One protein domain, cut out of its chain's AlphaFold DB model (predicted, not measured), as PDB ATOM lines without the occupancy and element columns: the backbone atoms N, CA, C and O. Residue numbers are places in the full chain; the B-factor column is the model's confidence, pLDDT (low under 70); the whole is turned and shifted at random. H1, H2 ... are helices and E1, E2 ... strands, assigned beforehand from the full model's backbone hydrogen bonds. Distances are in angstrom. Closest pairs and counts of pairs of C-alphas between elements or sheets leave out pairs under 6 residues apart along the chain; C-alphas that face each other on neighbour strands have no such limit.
ATOM      1  N   LEU A   2     221.390 270.632 171.946       73.62
ATOM      2  CA  LEU A   2     220.089 271.107 172.456       73.62
ATOM      3  C   LEU A   2     218.933 270.088 172.356       73.62
ATOM      4  O   LEU A   2     218.312 269.774 173.362       73.62
ATOM      5  N   VAL A   3     218.699 269.493 171.178       75.12
ATOM      6  CA  VAL A   3     217.633 268.482 170.987       75.12
ATOM      7  C   VAL A   3     217.819 267.257 171.890       75.12
ATOM      8  O   VAL A   3     216.856 266.773 172.472       75.12
ATOM      9  N   LYS A   4     219.059 266.773 172.053       77.00
ATOM     10  CA  LYS A   4     219.350 265.637 172.944       77.00
ATOM     11  C   LYS A   4     219.050 266.001 174.397       77.00
ATOM     12  O   LYS A   4     218.430 265.214 175.092       77.00
ATOM     13  N   THR A   5     219.439 267.202 174.821       77.12
ATOM     14  CA  THR A   5     219.160 267.718 176.165       77.12
ATOM     15  C   THR A   5     217.661 267.824 176.440       77.12
ATOM     16  O   THR A   5     217.210 267.374 177.488       77.12
ATOM     17  N   LEU A   6     216.879 268.365 175.501       75.56
ATOM     18  CA  LEU A   6     215.422 268.473 175.644       75.56
ATOM     19  C   LEU A   6     214.752 267.095 175.720       75.56
ATOM     20  O   LEU A   6     213.911 266.880 176.587       75.56
ATOM     21  N   MET A   7     215.177 266.145 174.883       78.75
ATOM     22  CA  MET A   7     214.685 264.761 174.922       78.75
ATOM     23  C   MET A   7     215.030 264.067 176.248       78.75
ATOM     24  O   MET A   7     214.180 263.415 176.850       78.75
ATOM     25  N   SER A   8     216.260 264.233 176.743       81.94
ATOM     26  CA  SER A   8     216.672 263.694 178.045       81.94
ATOM     27  C   SER A   8     215.905 264.330 179.202       81.94
ATOM     28  O   SER A   8     215.538 263.631 180.144       81.94
ATOM     29  N   LEU A   9     215.623 265.633 179.130       79.50
ATOM     30  CA  LEU A   9     214.806 266.319 180.126       79.50
ATOM     31  C   LEU A   9     213.367 265.806 180.107       79.50
ATOM     32  O   LEU A   9     212.796 265.557 181.165       79.50
ATOM     33  N   GLU A  10     212.791 265.599 178.924       78.44
ATOM     34  CA  GLU A  10     211.456 265.022 178.797       78.44
ATOM     35  C   GLU A  10     211.400 263.617 179.406       78.44
ATOM     36  O   GLU A  10     210.491 263.319 180.183       78.44
ATOM     37  N   GLN A  11     212.394 262.774 179.121       80.44
ATOM     38  CA  GLN A  11     212.495 261.435 179.695       80.44
ATOM     39  C   GLN A  11     212.655 261.478 181.223       80.44
ATOM     40  O   GLN A  11     212.011 260.707 181.929       80.44
ATOM     41  N   ALA A  12     213.450 262.407 181.756       78.19
ATOM     42  CA  ALA A  12     213.597 262.604 183.196       78.19
ATOM     43  C   ALA A  12     212.275 263.053 183.842       78.19
ATOM     44  O   ALA A  12     211.858 262.493 184.855       78.19
ATOM     45  N   VAL A  13     211.563 263.998 183.223       78.31
ATOM     46  CA  VAL A  13     210.239 264.451 183.676       78.31
ATOM     47  C   VAL A  13     209.213 263.313 183.645       78.31
ATOM     48  O   VAL A  13     208.368 263.238 184.531       78.31
ATOM     49  N   GLN A  14     209.291 262.391 182.680       77.25
ATOM     50  CA  GLN A  14     208.408 261.217 182.609       77.25
ATOM     51  C   GLN A  14     208.543 260.277 183.815       77.25
ATOM     52  O   GLN A  14     207.576 259.602 184.159       77.25
ATOM     53  N   THR A  15     209.708 260.239 184.465       76.69
ATOM     54  CA  THR A  15     209.930 259.405 185.661       76.69
ATOM     55  C   THR A  15     209.330 259.983 186.941       76.69
ATOM     56  O   THR A  15     209.249 259.285 187.952       76.69
ATOM     57  N   LEU A  16     208.895 261.244 186.919       77.00
ATOM     58  CA  LEU A  16     208.323 261.900 188.085       77.00
ATOM     59  C   LEU A  16     206.843 261.535 188.203       77.00
ATOM     60  O   LEU A  16     205.991 262.092 187.514       77.00
ATOM     61  N   THR A  17     206.542 260.595 189.098       75.06
ATOM     62  CA  THR A  17     205.174 260.276 189.524       75.06
ATOM     63  C   THR A  17     204.898 260.840 190.923       75.06
ATOM     64  O   THR A  17     205.845 261.071 191.685       75.06
ATOM     65  N   PRO A  18     203.626 261.045 191.316       74.69
ATOM     66  CA  PRO A  18     203.277 261.466 192.676       74.69
ATOM     67  C   PRO A  18     203.877 260.569 193.773       74.69
ATOM     68  O   PRO A  18     204.249 261.049 194.843       74.69
ATOM     69  N   GLU A  19     204.019 259.268 193.517       74.69
ATOM     70  CA  GLU A  19     204.661 258.320 194.431       74.69
ATOM     71  C   GLU A  19     206.166 258.572 194.535       74.69
ATOM     72  O   GLU A  19     206.702 258.600 195.643       74.69
ATOM     73  N   ALA A  20     206.831 258.814 193.401       73.75
ATOM     74  CA  ALA A  20     208.251 259.142 193.363       73.75
ATOM     75  C   ALA A  20     208.557 260.459 194.100       73.75
ATOM     76  O   ALA A  20     209.621 260.589 194.703       73.75
ATOM     77  N   LEU A  21     207.612 261.411 194.126       74.62
ATOM     78  CA  LEU A  21     207.772 262.677 194.850       74.62
ATOM     79  C   LEU A  21     207.880 262.520 196.365       74.62
ATOM     80  O   LEU A  21     208.521 263.355 196.996       74.62
ATOM     81  N   ARG A  22     207.327 261.453 196.960       70.62
ATOM     82  CA  ARG A  22     207.410 261.235 198.419       70.62
ATOM     83  C   ARG A  22     208.847 261.049 198.906       70.62
ATOM     84  O   ARG A  22     209.121 261.262 200.083       70.62
ATOM     85  N   ALA A  23     209.761 260.668 198.013       72.31
ATOM     86  CA  ALA A  23     211.185 260.557 198.309       72.31
ATOM     87  C   ALA A  23     211.899 261.922 198.393       72.31
ATOM     88  O   ALA A  23     213.054 261.984 198.816       72.31
ATOM     89  N   TYR A  24     211.237 263.017 198.002       73.19
ATOM     90  CA  TYR A  24     211.831 264.345 197.899       73.19
ATOM     91  C   TYR A  24     211.158 265.332 198.869       73.19
ATOM     92  O   TYR A  24     210.006 265.714 198.666       73.19
ATOM     93  N   PRO A  25     211.872 265.798 199.912       78.19
ATOM     94  CA  PRO A  25     211.342 266.787 200.846       78.19
ATOM     95  C   PRO A  25     210.952 268.088 200.134       78.19
ATOM     96  O   PRO A  25     211.719 268.597 199.316       78.19
ATOM     97  N   GLY A  26     209.778 268.630 200.470       80.62
ATOM     98  CA  GLY A  26     209.255 269.877 199.898       80.62
ATOM     99  C   GLY A  26     208.552 269.727 198.544       80.62
ATOM    100  O   GLY A  26     208.024 270.713 198.039       80.62
ATOM    101  N   SER A  27     208.514 268.521 197.973       87.31
ATOM    102  CA  SER A  27     207.756 268.230 196.754       87.31
ATOM    103  C   SER A  27     206.349 267.725 197.080       87.31
ATOM    104  O   SER A  27     206.168 266.950 198.019       87.31
ATOM    105  N   TYR A  28     205.349 268.117 196.290       87.38
ATOM    106  CA  TYR A  28     203.967 267.651 196.454       87.38
ATOM    107  C   TYR A  28     203.201 267.643 195.127       87.38
ATOM    108  O   TYR A  28     203.574 268.330 194.179       87.38
ATOM    109  N   ALA A  29     202.127 266.858 195.058       86.50
ATOM    110  CA  ALA A  29     201.201 266.858 193.929       86.50
ATOM    111  C   ALA A  29     199.965 267.710 194.257       86.50
ATOM    112  O   ALA A  29     199.437 267.637 195.367       86.50
ATOM    113  N   MET A  30     199.516 268.518 193.300       83.69
ATOM    114  CA  MET A  30     198.264 269.273 193.368       83.69
ATOM    115  C   MET A  30     197.075 268.383 192.976       83.69
ATOM    116  O   MET A  30     197.244 267.351 192.327       83.69
ATOM    117  N   GLU A  31     195.859 268.808 193.325       77.44
ATOM    118  CA  GLU A  31     194.619 268.087 192.984       77.44
ATOM    119  C   GLU A  31     194.415 267.909 191.471       77.44
ATOM    120  O   GLU A  31     193.813 266.930 191.043       77.44
ATOM    121  N   ASP A  32     194.953 268.820 190.652       73.75
ATOM    122  CA  ASP A  32     194.891 268.742 189.187       73.75
ATOM    123  C   ASP A  32     195.971 267.830 188.569       73.75
ATOM    124  O   ASP A  32     196.093 267.744 187.347       73.75
ATOM    125  N   GLY A  33     196.755 267.135 189.401       77.69
ATOM    126  CA  GLY A  33     197.837 266.247 188.976       77.69
ATOM    127  C   GLY A  33     199.159 266.953 188.669       77.69
ATOM    128  O   GLY A  33     200.126 266.279 188.311       77.69
ATOM    129  N   SER A  34     199.233 268.280 188.818       83.62
ATOM    130  CA  SER A  34     200.492 269.022 188.690       83.62
ATOM    131  C   SER A  34     201.460 268.658 189.812       83.62
ATOM    132  O   SER A  34     201.061 268.466 190.959       83.62
ATOM    133  N   LEU A  35     202.749 268.600 189.496       86.69
ATOM    134  CA  LEU A  35     203.808 268.276 190.446       86.69
ATOM    135  C   LEU A  35     204.579 269.541 190.812       86.69
ATOM    136  O   LEU A  35     205.115 270.203 189.929       86.69
ATOM    137  N   VAL A  36     204.674 269.862 192.097       88.88
ATOM    138  CA  VAL A  36     205.459 270.994 192.602       88.88
ATOM    139  C   VAL A  36     206.774 270.476 193.170       88.88
ATOM    140  O   VAL A  36     206.797 269.533 193.963       88.88
ATOM    141  N   LEU A  37     207.874 271.093 192.744       89.50
ATOM    142  CA  LEU A  37     209.245 270.738 193.081       89.50
ATOM    143  C   LEU A  37     209.997 271.959 193.628       89.50
ATOM    144  O   LEU A  37     209.939 273.040 193.030       89.50
ATOM    145  N   PRO A  38     210.802 271.790 194.690       90.31
ATOM    146  CA  PRO A  38     211.813 272.770 195.057       90.31
ATOM    147  C   PRO A  38     212.830 272.960 193.924       90.31
ATOM    148  O   PRO A  38     213.223 271.997 193.256       90.31
ATOM    149  N   VAL A  39     213.335 274.184 193.769       90.25
ATOM    150  CA  VAL A  39     214.338 274.545 192.746       90.25
ATOM    151  C   VAL A  39     215.546 273.606 192.752       90.25
ATOM    152  O   VAL A  39     216.000 273.173 191.695       90.25
ATOM    153  N   LEU A  40     216.039 273.230 193.933       88.19
ATOM    154  CA  LEU A  40     217.191 272.337 194.055       88.19
ATOM    155  C   LEU A  40     216.920 270.932 193.490       88.19
ATOM    156  O   LEU A  40     217.822 270.303 192.935       88.19
ATOM    157  N   GLN A  41     215.685 270.434 193.600       86.88
ATOM    158  CA  GLN A  41     215.311 269.148 193.008       86.88
ATOM    159  C   GLN A  41     215.194 269.260 191.493       86.88
ATOM    160  O   GLN A  41     215.679 268.388 190.775       86.88
ATOM    161  N   PHE A  42     214.633 270.366 191.001       88.19
ATOM    162  CA  PHE A  42     214.622 270.631 189.569       88.19
ATOM    163  C   PHE A  42     216.044 270.736 189.002       88.19
ATOM    164  O   PHE A  42     216.333 270.144 187.968       88.19
ATOM    165  N   TYR A  43     216.978 271.375 189.711       89.25
ATOM    166  CA  TYR A  43     218.392 271.383 189.328       89.25
ATOM    167  C   TYR A  43     218.975 269.963 189.204       89.25
ATOM    168  O   TYR A  43     219.671 269.667 188.235       89.25
ATOM    169  N   ARG A  44     218.674 269.055 190.142       87.00
ATOM    170  CA  ARG A  44     219.129 267.652 190.066       87.00
ATOM    171  C   ARG A  44     218.530 266.915 188.869       87.00
ATOM    172  O   ARG A  44     219.237 266.154 188.211       87.00
ATOM    173  N   LEU A  45     217.261 267.174 188.563       85.75
ATOM    174  CA  LEU A  45     216.598 266.647 187.371       85.75
ATOM    175  C   LEU A  45     217.304 267.131 186.096       85.75
ATOM    176  O   LEU A  45     217.653 266.329 185.233       85.75
ATOM    177  N   MET A  46     217.595 268.427 186.016       86.88
ATOM    178  CA  MET A  46     218.333 269.037 184.910       86.88
ATOM    179  C   MET A  46     219.748 268.449 184.777       86.88
ATOM    180  O   MET A  46     220.181 268.131 183.669       86.88
ATOM    181  N   ALA A  47     220.434 268.198 185.896       86.81
ATOM    182  CA  ALA A  47     221.742 267.546 185.906       86.81
ATOM    183  C   ALA A  47     221.688 266.115 185.344       86.81
ATOM    184  O   ALA A  47     222.585 265.725 184.598       86.81
ATOM    185  N   SER A  48     220.616 265.360 185.616       84.38
ATOM    186  CA  SER A  48     220.403 264.032 185.012       84.38
ATOM    187  C   SER A  48     220.209 264.088 183.488       84.38
ATOM    188  O   SER A  48     220.570 263.148 182.784       84.38
ATOM    189  N   ALA A  49     219.735 265.225 182.967       84.31
ATOM    190  CA  ALA A  49     219.628 265.522 181.538       84.31
ATOM    191  C   ALA A  49     220.894 266.187 180.952       84.31
ATOM    192  O   ALA A  49     220.851 266.766 179.863       84.31
ATOM    193  N   ASN A  50     222.029 266.105 181.658       85.94
ATOM    194  CA  ASN A  50     223.316 266.689 181.274       85.94
ATOM    195  C   ASN A  50     223.312 268.232 181.181       85.94
ATOM    196  O   ASN A  50     224.088 268.828 180.425       85.94
ATOM    197  N   VAL A  51     222.442 268.889 181.955       88.44
ATOM    198  CA  VAL A  51     222.437 270.347 182.139       88.44
ATOM    199  C   VAL A  51     223.084 270.688 183.476       88.44
ATOM    200  O   VAL A  51     222.519 270.452 184.541       88.44
ATOM    201  N   SER A  52     224.291 271.237 183.417       89.88
ATOM    202  CA  SER A  52     225.119 271.604 184.564       89.88
ATOM    203  C   SER A  52     225.587 273.056 184.439       89.88
ATOM    204  O   SER A  52     225.382 273.697 183.411       89.88
ATOM    205  N   PHE A  53     226.277 273.574 185.459       89.56
ATOM    206  CA  PHE A  53     226.918 274.897 185.395       89.56
ATOM    207  C   PHE A  53     227.928 275.038 184.241       89.56
ATOM    208  O   PHE A  53     228.190 276.151 183.801       89.56
ATOM    209  N   GLU A  54     228.482 273.930 183.742       89.75
ATOM    210  CA  GLU A  54     229.441 273.930 182.631       89.75
ATOM    211  C   GLU A  54     228.741 273.893 181.268       89.75
ATOM    212  O   GLU A  54     229.196 274.526 180.319       89.75
ATOM    213  N   THR A  55     227.618 273.173 181.154       90.56
ATOM    214  CA  THR A  55     226.901 273.010 179.877       90.56
ATOM    215  C   THR A  55     225.819 274.066 179.651       90.56
ATOM    216  O   THR A  55     225.493 274.360 178.499       90.56
ATOM    217  N   ALA A  56     225.274 274.663 180.716       90.75
ATOM    218  CA  ALA A  56     224.203 275.652 180.638       90.75
ATOM    219  C   ALA A  56     224.562 276.907 179.817       90.75
ATOM    220  O   ALA A  56     223.719 277.298 179.006       90.75
ATOM    221  N   PRO A  57     225.767 277.511 179.923       91.25
ATOM    222  CA  PRO A  57     226.135 278.658 179.086       91.25
ATOM    223  C   PRO A  57     226.075 278.328 177.591       91.25
ATOM    224  O   PRO A  57     225.487 279.073 176.815       91.25
ATOM    225  N   THR A  58     226.587 277.157 177.199       91.44
ATOM    226  CA  THR A  58     226.532 276.672 175.814       91.44
ATOM    227  C   THR A  58     225.093 276.466 175.346       91.44
ATOM    228  O   THR A  58     224.748 276.847 174.232       91.44
ATOM    229  N   ILE A  59     224.232 275.891 176.194       89.56
ATOM    230  CA  ILE A  59     222.803 275.721 175.891       89.56
ATOM    231  C   ILE A  59     222.121 277.083 175.704       89.56
ATOM    232  O   ILE A  59     221.350 277.232 174.761       89.56
ATOM    233  N   CYS A  60     222.428 278.073 176.548       91.06
ATOM    234  CA  CYS A  60     221.878 279.423 176.425       91.06
ATOM    235  C   CYS A  60     222.303 280.079 175.108       91.06
ATOM    236  O   CYS A  60     221.442 280.557 174.384       91.06
ATOM    237  N   SER A  61     223.580 279.989 174.729       91.00
ATOM    238  CA  SER A  61     224.053 280.503 173.435       91.00
ATOM    239  C   SER A  61     223.393 279.808 172.237       91.00
ATOM    240  O   SER A  61     223.105 280.451 171.235       91.00
ATOM    241  N   MET A  62     223.114 278.501 172.326       88.94
ATOM    242  CA  MET A  62     222.342 277.799 171.291       88.94
ATOM    243  C   MET A  62     220.882 278.272 171.225       88.94
ATOM    244  O   MET A  62     220.320 278.326 170.134       88.94
ATOM    245  N   LEU A  63     220.270 278.578 172.373       88.19
ATOM    246  CA  LEU A  63     218.920 279.138 172.440       88.19
ATOM    247  C   LEU A  63     218.881 280.555 171.866       88.19
ATOM    248  O   LEU A  63     217.968 280.836 171.106       88.19
ATOM    249  N   ASP A  64     219.874 281.397 172.162       89.31
ATOM    250  CA  ASP A  64     219.975 282.757 171.619       89.31
ATOM    251  C   ASP A  64     220.011 282.732 170.083       89.31
ATOM    252  O   ASP A  64     219.203 283.391 169.437       89.31
ATOM    253  N   VAL A  65     220.854 281.877 169.488       89.50
ATOM    254  CA  VAL A  65     220.917 281.713 168.022       89.50
ATOM    255  C   VAL A  65     219.579 281.245 167.444       89.50
ATOM    256  O   VAL A  65     219.161 281.734 166.398       89.50
ATOM    257  N   LEU A  66     218.901 280.301 168.105       86.31
ATOM    258  CA  LEU A  66     217.601 279.802 167.654       86.31
ATOM    259  C   LEU A  66     216.520 280.889 167.738       86.31
ATOM    260  O   LEU A  66     215.735 281.041 166.808       86.31
ATOM    261  N   ILE A  67     216.494 281.642 168.839       85.44
ATOM    262  CA  ILE A  67     215.572 282.758 169.062       85.44
ATOM    263  C   ILE A  67     215.778 283.826 167.987       85.44
ATOM    264  O   ILE A  67     214.802 284.244 167.371       85.44
ATOM    265  N   ASP A  68     217.025 284.212 167.711       85.62
ATOM    266  CA  ASP A  68     217.356 285.213 166.694       85.62
ATOM    267  C   ASP A  68     216.950 284.757 165.287       85.62
ATOM    268  O   ASP A  68     216.402 285.543 164.514       85.62
ATOM    269  N   GLN A  69     217.167 283.479 164.955       84.81
ATOM    270  CA  GLN A  69     216.743 282.899 163.675       84.81
ATOM    271  C   GLN A  69     215.219 282.917 163.522       84.81
ATOM    272  O   GLN A  69     214.710 283.395 162.512       84.81
ATOM    273  N   MET A  70     214.484 282.470 164.543       80.12
ATOM    274  CA  MET A  70     213.020 282.465 164.520       80.12
ATOM    275  C   MET A  70     212.439 283.885 164.496       80.12
ATOM    276  O   MET A  70     211.478 284.158 163.784       80.12
ATOM    277  N   ALA A  71     213.046 284.821 165.230       78.69
ATOM    278  CA  ALA A  71     212.635 286.221 165.221       78.69
ATOM    279  C   ALA A  71     212.889 286.892 163.859       78.69
ATOM    280  O   ALA A  71     212.079 287.711 163.422       78.69
ATOM    281  N   ALA A  72     213.983 286.541 163.175       75.25
ATOM    282  CA  ALA A  72     214.278 287.021 161.827       75.25
ATOM    283  C   ALA A  72     213.289 286.468 160.787       75.25
ATOM    284  O   ALA A  72     212.818 287.226 159.938       75.25
ATOM    285  N   ASP A  73     212.916 285.190 160.894       65.56
ATOM    286  CA  ASP A  73     211.941 284.544 160.005       65.56
ATOM    287  C   ASP A  73     210.509 285.081 160.224       65.56
ATOM    288  O   ASP A  73     209.752 285.263 159.265       65.56
ATOM    289  N   ALA A  74     210.156 285.441 161.464       61.50
ATOM    290  CA  ALA A  74     208.904 286.126 161.804       61.50
ATOM    291  C   ALA A  74     208.874 287.613 161.374       61.50
ATOM    292  O   ALA A  74     207.806 288.229 161.296       61.50
ATOM    293  N   GLY A  75     210.035 288.199 161.064       48.53
ATOM    294  CA  GLY A  75     210.281 289.629 160.843       48.53
ATOM    295  C   GLY A  75     209.693 290.264 159.575       48.53
ATOM    296  O   GLY A  75     210.151 291.333 159.175       48.53
ATOM    297  N   ALA A 101     201.474 281.995 166.226       49.03
ATOM    298  CA  ALA A 101     202.067 280.774 166.770       49.03
ATOM    299  C   ALA A 101     203.585 280.904 166.979       49.03
ATOM    300  O   ALA A 101     204.104 280.373 167.957       49.03
ATOM    301  N   ASP A 102     204.273 281.647 166.108       55.69
ATOM    302  CA  ASP A 102     205.734 281.752 166.123       55.69
ATOM    303  C   ASP A 102     206.227 282.689 167.237       55.69
ATOM    304  O   ASP A 102     207.101 282.336 168.028       55.69
ATOM    305  N   ALA A 103     205.543 283.825 167.430       65.62
ATOM    306  CA  ALA A 103     205.823 284.756 168.527       65.62
ATOM    307  C   ALA A 103     205.657 284.114 169.920       65.62
ATOM    308  O   ALA A 103     206.417 284.412 170.844       65.62
ATOM    309  N   GLY A 104     204.685 283.208 170.079       66.12
ATOM    310  CA  GLY A 104     204.483 282.470 171.328       66.12
ATOM    311  C   GLY A 104     205.609 281.478 171.633       66.12
ATOM    312  O   GLY A 104     206.006 281.339 172.791       66.12
ATOM    313  N   VAL A 105     206.151 280.815 170.606       73.38
ATOM    314  CA  VAL A 105     207.287 279.891 170.759       73.38
ATOM    315  C   VAL A 105     208.565 280.661 171.079       73.38
ATOM    316  O   VAL A 105     209.276 280.277 172.005       73.38
ATOM    317  N   VAL A 106     208.815 281.779 170.390       75.50
ATOM    318  CA  VAL A 106     209.955 282.664 170.674       75.50
ATOM    319  C   VAL A 106     209.926 283.139 172.129       75.50
ATOM    320  O   VAL A 106     210.906 282.958 172.847       75.50
ATOM    321  N   ALA A 107     208.787 283.639 172.616       73.25
ATOM    322  CA  ALA A 107     208.648 284.071 174.010       73.25
ATOM    323  C   ALA A 107     208.872 282.927 175.020       73.25
ATOM    324  O   ALA A 107     209.464 283.134 176.081       73.25
ATOM    325  N   ALA A 108     208.430 281.706 174.703       74.00
ATOM    326  CA  ALA A 108     208.666 280.539 175.552       74.00
ATOM    327  C   ALA A 108     210.151 280.138 175.597       74.00
ATOM    328  O   ALA A 108     210.654 279.765 176.659       74.00
ATOM    329  N   LEU A 109     210.862 280.238 174.469       80.62
ATOM    330  CA  LEU A 109     212.302 279.990 174.398       80.62
ATOM    331  C   LEU A 109     213.099 281.069 175.136       80.62
ATOM    332  O   LEU A 109     214.005 280.716 175.892       80.62
ATOM    333  N   GLU A 110     212.732 282.349 174.992       81.56
ATOM    334  CA  GLU A 110     213.305 283.454 175.777       81.56
ATOM    335  C   GLU A 110     213.146 283.187 177.279       81.56
ATOM    336  O   GLU A 110     214.117 283.232 178.035       81.56
ATOM    337  N   PHE A 111     211.935 282.823 177.711       82.94
ATOM    338  CA  PHE A 111     211.656 282.512 179.110       82.94
ATOM    339  C   PHE A 111     212.479 281.320 179.616       82.94
ATOM    340  O   PHE A 111     213.024 281.354 180.726       82.94
ATOM    341  N   PHE A 112     212.600 280.259 178.813       83.50
ATOM    342  CA  PHE A 112     213.408 279.095 179.166       83.50
ATOM    343  C   PHE A 112     214.897 279.454 179.276       83.50
ATOM    344  O   PHE A 112     215.539 279.091 180.263       83.50
ATOM    345  N   ARG A 113     215.432 280.231 178.324       87.62
ATOM    346  CA  ARG A 113     216.810 280.749 178.336       87.62
ATOM    347  C   ARG A 113     217.079 281.584 179.584       87.62
ATOM    348  O   ARG A 113     218.070 281.351 180.280       87.62
ATOM    349  N   ASP A 114     216.187 282.513 179.914       86.19
ATOM    350  CA  ASP A 114     216.307 283.368 181.099       86.19
ATOM    351  C   ASP A 114     216.249 282.546 182.396       86.19
ATOM    352  O   ASP A 114     217.018 282.785 183.330       86.19
ATOM    353  N   THR A 115     215.387 281.527 182.439       85.31
ATOM    354  CA  THR A 115     215.279 280.599 183.573       85.31
ATOM    355  C   THR A 115     216.569 279.803 183.766       85.31
ATOM    356  O   THR A 115     217.071 279.719 184.887       85.31
ATOM    357  N   LEU A 116     217.157 279.268 182.689       88.44
ATOM    358  CA  LEU A 116     218.458 278.595 182.749       88.44
ATOM    359  C   LEU A 116     219.562 279.548 183.210       88.44
ATOM    360  O   LEU A 116     220.350 279.199 184.087       88.44
ATOM    361  N   THR A 117     219.582 280.767 182.677       89.25
ATOM    362  CA  THR A 117     220.566 281.789 183.052       89.25
ATOM    363  C   THR A 117     220.491 282.112 184.544       89.25
ATOM    364  O   THR A 117     221.524 282.275 185.189       89.25
ATOM    365  N   ARG A 118     219.283 282.165 185.121       86.56
ATOM    366  CA  ARG A 118     219.077 282.363 186.566       86.56
ATOM    367  C   ARG A 118     219.494 281.141 187.382       86.56
ATOM    368  O   ARG A 118     220.272 281.286 188.320       86.56
ATOM    369  N   LEU A 119     219.023 279.945 187.013       87.81
ATOM    370  CA  LEU A 119     219.322 278.689 187.719       87.81
ATOM    371  C   LEU A 119     220.821 278.379 187.764       87.81
ATOM    372  O   LEU A 119     221.329 277.906 188.779       87.81
ATOM    373  N   PHE A 120     221.528 278.645 186.667       89.81
ATOM    374  CA  PHE A 120     222.935 278.290 186.499       89.81
ATOM    375  C   PHE A 120     223.880 279.493 186.607       89.81
ATOM    376  O   PHE A 120     225.043 279.382 186.225       89.81
ATOM    377  N   ARG A 121     223.431 280.627 187.168       86.31
ATOM    378  CA  ARG A 121     224.280 281.817 187.343       86.31
ATOM    379  C   ARG A 121     225.480 281.528 188.244       86.31
ATOM    380  O   ARG A 121     226.619 281.767 187.857       86.31
ATOM    381  N   ASN A 122     225.231 281.028 189.455       86.38
ATOM    382  CA  ASN A 122     226.263 280.509 190.351       86.38
ATOM    383  C   ASN A 122     225.660 279.588 191.426       86.38
ATOM    384  O   ASN A 122     224.455 279.586 191.678       86.38
ATOM    385  N   ARG A 123     226.522 278.791 192.070       87.19
ATOM    386  CA  ARG A 123     226.108 277.785 193.061       87.19
ATOM    387  C   ARG A 123     225.541 278.384 194.348       87.19
ATOM    388  O   ARG A 123     224.688 277.753 194.957       87.19
ATOM    389  N   ALA A 124     226.012 279.560 194.764       86.06
ATOM    390  CA  ALA A 124     225.535 280.209 195.983       86.06
ATOM    391  C   ALA A 124     224.105 280.748 195.803       86.06
ATOM    392  O   ALA A 124     223.248 280.495 196.642       86.06
ATOM    393  N   GLU A 125     223.831 281.401 194.671       83.44
ATOM    394  CA  GLU A 125     222.510 281.925 194.308       83.44
ATOM    395  C   GLU A 125     221.496 280.810 194.043       83.44
ATOM    396  O   GLU A 125     220.325 280.975 194.365       83.44
ATOM    397  N   LEU A 126     221.916 279.649 193.524       86.19
ATOM    398  CA  LEU A 126     221.010 278.504 193.360       86.19
ATOM    399  C   LEU A 126     220.391 278.062 194.697       86.19
ATOM    400  O   LEU A 126     219.226 277.666 194.730       86.19
ATOM    401  N   LEU A 127     221.160 278.120 195.790       83.94
ATOM    402  CA  LEU A 127     220.676 277.734 197.118       83.94
ATOM    403  C   LEU A 127     219.644 278.729 197.658       83.94
ATOM    404  O   LEU A 127     218.672 278.299 198.267       83.94
ATOM    405  N   THR A 128     219.818 280.026 197.390       84.81
ATOM    406  CA  THR A 128     218.867 281.072 197.803       84.81
ATOM    407  C   THR A 128     217.646 281.148 196.888       84.81
ATOM    408  O   THR A 128     216.582 281.579 197.305       84.81
ATOM    409  N   LEU A 129     217.762 280.694 195.633       84.44
ATOM    410  CA  LEU A 129     216.661 280.720 194.666       84.44
ATOM    411  C   LEU A 129     215.474 279.848 195.106       84.44
ATOM    412  O   LEU A 129     214.341 280.121 194.724       84.44
ATOM    413  N   GLY A 130     215.725 278.815 195.919       82.81
ATOM    414  CA  GLY A 130     214.678 277.966 196.492       82.81
ATOM    415  C   GLY A 130     213.757 278.677 197.487       82.81
ATOM    416  O   GLY A 130     212.642 278.203 197.691       82.81
ATOM    417  N   ASP A 131     214.185 279.806 198.058       83.88
ATOM    418  CA  ASP A 131     213.350 280.621 198.951       83.88
ATOM    419  C   ASP A 131     212.331 281.466 198.167       83.88
ATOM    420  O   ASP A 131     211.285 281.842 198.694       83.88
ATOM    421  N   ASP A 132     212.639 281.746 196.896       87.56
ATOM    422  CA  ASP A 132     211.900 282.686 196.053       87.56
ATOM    423  C   ASP A 132     211.127 282.021 194.927       87.56
ATOM    424  O   ASP A 132     210.203 282.626 194.385       87.56
ATOM    425  N   TYR A 133     211.504 280.803 194.544       89.88
ATOM    426  CA  TYR A 133     210.945 280.134 193.382       89.88
ATOM    427  C   TYR A 133     210.545 278.691 193.666       89.88
ATOM    428  O   TYR A 133     211.171 277.970 194.443       89.88
ATOM    429  N   GLN A 134     209.520 278.248 192.947       89.94
ATOM    430  CA  GLN A 134     209.116 276.851 192.856       89.94
ATOM    431  C   GLN A 134     208.971 276.437 191.399       89.94
ATOM    432  O   GLN A 134     208.657 277.247 190.527       89.94
ATOM    433  N   VAL A 135     209.195 275.154 191.132       89.31
ATOM    434  CA  VAL A 135     209.027 274.586 189.797       89.31
ATOM    435  C   VAL A 135     207.776 273.733 189.778       89.31
ATOM    436  O   VAL A 135     207.630 272.828 190.591       89.31
ATOM    437  N   VAL A 136     206.881 274.006 188.837       87.81
ATOM    438  CA  VAL A 136     205.626 273.277 188.672       87.81
ATOM    439  C   VAL A 136     205.657 272.530 187.351       87.81
ATOM    440  O   VAL A 136     205.766 273.132 186.289       87.81
ATOM    441  N   LEU A 137     205.555 271.211 187.397       84.06
ATOM    442  CA  LEU A 137     205.430 270.364 186.221       84.06
ATOM    443  C   LEU A 137     203.957 270.032 186.025       84.06
ATOM    444  O   LEU A 137     203.366 269.256 186.775       84.06
ATOM    445  N   TYR A 138     203.363 270.623 185.000       77.88
ATOM    446  CA  TYR A 138     202.013 270.299 184.586       77.88
ATOM    447  C   TYR A 138     202.031 269.048 183.712       77.88
ATOM    448  O   TYR A 138     202.640 269.026 182.633       77.88
ATOM    449  N   VAL A 139     201.321 268.021 184.165       67.44
ATOM    450  CA  VAL A 139     201.063 266.808 183.397       67.44
ATOM    451  C   VAL A 139     199.608 266.873 182.931       67.44
ATOM    452  O   VAL A 139     198.715 266.783 183.770       67.44
ATOM    453  N   PRO A 140     199.331 267.062 181.627       59.50
ATOM    454  CA  PRO A 140     197.957 267.141 181.149       59.50
ATOM    455  C   PRO A 140     197.208 265.839 181.457       59.50
ATOM    456  O   PRO A 140     197.507 264.794 180.878       59.50
ATOM    457  N   GLN A 141     196.228 265.903 182.359       53.50
ATOM    458  CA  GLN A 141     195.262 264.827 182.552       53.50
ATOM    459  C   GLN A 141     194.141 264.938 181.513       53.50
ATOM    460  O   GLN A 141     193.664 266.031 181.204       53.50
ATOM    461  N   ALA A 142     193.710 263.796 180.973       49.31
ATOM    462  CA  ALA A 142     192.708 263.712 179.907       49.31
ATOM    463  C   ALA A 142     191.296 264.182 180.323       49.31
ATOM    464  O   ALA A 142     190.419 264.313 179.472       49.31
ATOM    465  N   SER A 143     191.060 264.456 181.606       50.03
ATOM    466  CA  SER A 143     189.746 264.840 182.115       50.03
ATOM    467  C   SER A 143     189.838 265.368 183.550       50.03
ATOM    468  O   SER A 143     189.823 264.557 184.467       50.03
ATOM    469  N   SER A 144     189.900 266.687 183.768       38.19
ATOM    470  CA  SER A 144     189.143 267.332 184.856       38.19
ATOM    471  C   SER A 144     189.279 268.859 184.867       38.19
ATOM    472  O   SER A 144     190.370 269.400 184.725       38.19
ATOM    473  N   ALA A 145     188.121 269.492 185.058       38.47
ATOM    474  CA  ALA A 145     187.804 270.756 185.725       38.47
ATOM    475  C   ALA A 145     188.694 272.012 185.572       38.47
ATOM    476  O   ALA A 145     189.902 272.052 185.774       38.47
ATOM    477  N   SER A 146     187.981 273.111 185.331       44.38
ATOM    478  CA  SER A 146     188.412 274.504 185.288       44.38
ATOM    479  C   SER A 146     189.201 274.954 186.525       44.38
ATOM    480  O   SER A 146     188.627 275.355 187.537       44.38
ATOM    481  N   THR A 147     190.527 274.975 186.418       43.16
ATOM    482  CA  THR A 147     191.395 275.761 187.304       43.16
ATOM    483  C   THR A 147     191.516 277.199 186.782       43.16
ATOM    484  O   THR A 147     191.427 277.436 185.576       43.16
ATOM    485  N   MET A 148     191.790 278.152 187.680       43.59
ATOM    486  CA  MET A 148     191.954 279.603 187.450       43.59
ATOM    487  C   MET A 148     192.921 279.990 186.302       43.59
ATOM    488  O   MET A 148     192.896 281.120 185.831       43.59
ATOM    489  N   PHE A 149     193.734 279.050 185.810       43.47
ATOM    490  CA  PHE A 149     194.705 279.235 184.726       43.47
ATOM    491  C   PHE A 149     194.289 278.614 183.377       43.47
ATOM    492  O   PHE A 149     195.128 278.477 182.490       43.47
ATOM    493  N   SER A 150     193.023 278.226 183.177       38.66
ATOM    494  CA  SER A 150     192.553 277.591 181.927       38.66
ATOM    495  C   SER A 150     192.815 278.418 180.658       38.66
ATOM    496  O   SER A 150     193.075 277.842 179.599       38.66
ATOM    497  N   SER A 151     192.845 279.749 180.767       41.06
ATOM    498  CA  SER A 151     193.145 280.659 179.653       41.06
ATOM    499  C   SER A 151     194.598 280.587 179.160       41.06
ATOM    500  O   SER A 151     194.857 280.941 178.017       41.06
ATOM    501  N   LEU A 152     195.537 280.074 179.970       43.69
ATOM    502  CA  LEU A 152     196.913 279.759 179.541       43.69
ATOM    503  C   LEU A 152     197.019 278.366 178.889       43.69
ATOM    504  O   LEU A 152     198.012 278.050 178.242       43.69
ATOM    505  N   ARG A 153     196.013 277.499 179.079       49.09
ATOM    506  CA  ARG A 153     196.095 276.051 178.809       49.09
ATOM    507  C   ARG A 153     195.586 275.637 177.423       49.09
ATOM    508  O   ARG A 153     195.626 274.459 177.087       49.09
ATOM    509  N   THR A 154     195.080 276.560 176.603       41.03
ATOM    510  CA  THR A 154     194.262 276.188 175.431       41.03
ATOM    511  C   THR A 154     195.038 275.882 174.139       41.03
ATOM    512  O   THR A 154     194.394 275.643 173.117       41.03
ATOM    513  N   ALA A 155     196.379 275.871 174.141       45.94
ATOM    514  CA  ALA A 155     197.160 275.710 172.902       45.94
ATOM    515  C   ALA A 155     198.289 274.657 172.918       45.94
ATOM    516  O   ALA A 155     198.712 274.243 171.842       45.94
ATOM    517  N   VAL A 156     198.761 274.169 174.073       47.16
ATOM    518  CA  VAL A 156     199.924 273.259 174.120       47.16
ATOM    519  C   VAL A 156     199.489 271.840 174.495       47.16
ATOM    520  O   VAL A 156     199.160 271.557 175.644       47.16
ATOM    521  N   ARG A 157     199.493 270.916 173.521       51.72
ATOM    522  CA  ARG A 157     199.269 269.466 173.725       51.72
ATOM    523  C   ARG A 157     200.523 268.773 174.295       51.72
ATOM    524  O   ARG A 157     200.990 267.785 173.738       51.72
ATOM    525  N   GLY A 158     201.096 269.304 175.374       62.44
ATOM    526  CA  GLY A 158     202.355 268.819 175.949       62.44
ATOM    527  C   GLY A 158     202.480 269.098 177.445       62.44
ATOM    528  O   GLY A 158     201.705 269.867 178.017       62.44
ATOM    529  N   ARG A 159     203.458 268.456 178.095       68.75
ATOM    530  CA  ARG A 159     203.823 268.776 179.485       68.75
ATOM    531  C   ARG A 159     204.347 270.208 179.548       68.75
ATOM    532  O   ARG A 159     205.095 270.623 178.668       68.75
ATOM    533  N   THR A 160     203.962 270.953 180.579       75.25
ATOM    534  CA  THR A 160     204.416 272.340 180.770       75.25
ATOM    535  C   THR A 160     205.278 272.428 182.017       75.25
ATOM    536  O   THR A 160     204.925 271.870 183.052       75.25
ATOM    537  N   ILE A 161     206.401 273.137 181.921       78.31
ATOM    538  CA  ILE A 161     207.246 273.474 183.066       78.31
ATOM    539  C   ILE A 161     206.970 274.935 183.413       78.31
ATOM    540  O   ILE A 161     207.211 275.826 182.603       78.31
ATOM    541  N   GLY A 162     206.436 275.177 184.603       84.38
ATOM    542  CA  GLY A 162     206.252 276.495 185.188       84.38
ATOM    543  C   GLY A 162     207.382 276.807 186.160       84.38
ATOM    544  O   GLY A 162     207.695 275.997 187.027       84.38
ATOM    545  N   PHE A 163     207.975 277.988 186.032       85.38
ATOM    546  CA  PHE A 163     208.925 278.524 187.002       85.38
ATOM    547  C   PHE A 163     208.235 279.655 187.763       85.38
ATOM    548  O   PHE A 163     208.071 280.757 187.242       85.38
ATOM    549  N   TRP A 164     207.714 279.352 188.948       88.50
ATOM    550  CA  TRP A 164     206.867 280.262 189.713       88.50
ATOM    551  C   TRP A 164     207.713 281.083 190.667       88.50
ATOM    552  O   TRP A 164     208.353 280.535 191.558       88.50
ATOM    553  N   CYS A 165     207.693 282.399 190.480       88.06
ATOM    554  CA  CYS A 165     208.262 283.349 191.422       88.06
ATOM    555  C   CYS A 165     207.253 283.600 192.545       88.06
ATOM    556  O   CYS A 165     206.165 284.117 192.297       88.06
ATOM    557  N   LEU A 166     207.607 283.203 193.761       89.81
ATOM    558  CA  LEU A 166     206.799 283.355 194.969       89.81
ATOM    559  C   LEU A 166     207.169 284.603 195.772       89.81
ATOM    560  O   LEU A 166     206.443 284.965 196.693       89.81
ATOM    561  N   SER A 167     208.286 285.254 195.432       90.31
ATOM    562  CA  SER A 167     208.750 286.461 196.109       90.31
ATOM    563  C   SER A 167     208.955 287.621 195.131       90.31
ATOM    564  O   SER A 167     209.775 287.514 194.214       90.31
TER     565      SER A 167
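Overview. This is residues 2 to 75 and 101 to 167 of the 321 residues of the protein "HELICc2 domain-containing protein" of archaeon (UniProt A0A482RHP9). A small three-stranded sheet has H3 standing up from it and H1 crossing H3, while the long helices H4 and H5 run side by side as an antiparallel pair, H5 next to E3 and H4 beyond it. H6 sits at one end of the strands, and the loop of residues 139 to 159 leaves from the other. The 141 printed residues include six named helices and three strands, in the order H1 H2 E1 H3 H4 H5 H6 E2 E3; the class is mostly helix. The whole is compact, radius of gyration of the C-alphas 15.6 A, spanning 42 by 37 by 30 A.

Arrangement. Start at E2, residues 133 to 138, the inner strand. E1, residues 35 to 38, is antiparallel to it, with N 37 and O 135 2.8 A apart; E3, residues 160 to 165, forms a hairpin with E2, with N 162 and O 136 2.7 A apart. H3, residues 39 to 48, stands up from the sheet at 52 degrees and touches H1, residues 2 to 14, closest at C-alphas 46 and 9, 6.5 A. H6, residues 123 to 132, grazes the sheet and touches H3, closest at C-alphas 130 and 39, 5.1 A. H5, residues 101 to 119, only just grazes the sheet, with 5 pairs of C-alphas within 10 A, as does H2, residues 18 to 21. H4, residues 56 to 74, touches H5 at a shallow tilt of 19 degrees, opposite ways, closest at C-alphas 60 and 113, 5.6 A. Every O i to N i+4 pair is within hydrogen-bond range in H1, H3, H4 and H5; H6 has 1 of 6, against 5 of 7 O i to N i+3 pairs, and H2 is too short for such a pair.

Along the chain. Find C-alpha 2 at (220.089, 271.107, 172.456), where H1 begins its 18.4 A. H4 covers 26.4 A and H5 27.2 A; E2 covers 15.9 A, and E3 runs 15.8 A to C-alpha 165 at (208.262, 283.349, 191.422).

Size, cuts and confidence. Residues 76 to 100 are not printed, and C-alphas 75 and 101 are 13.5 A apart across the cut. The links H2 to E1 and E2 to E3 are long. Look for pLDDT under 70 at residues 73 to 75, 101 to 104 and 139 to 159.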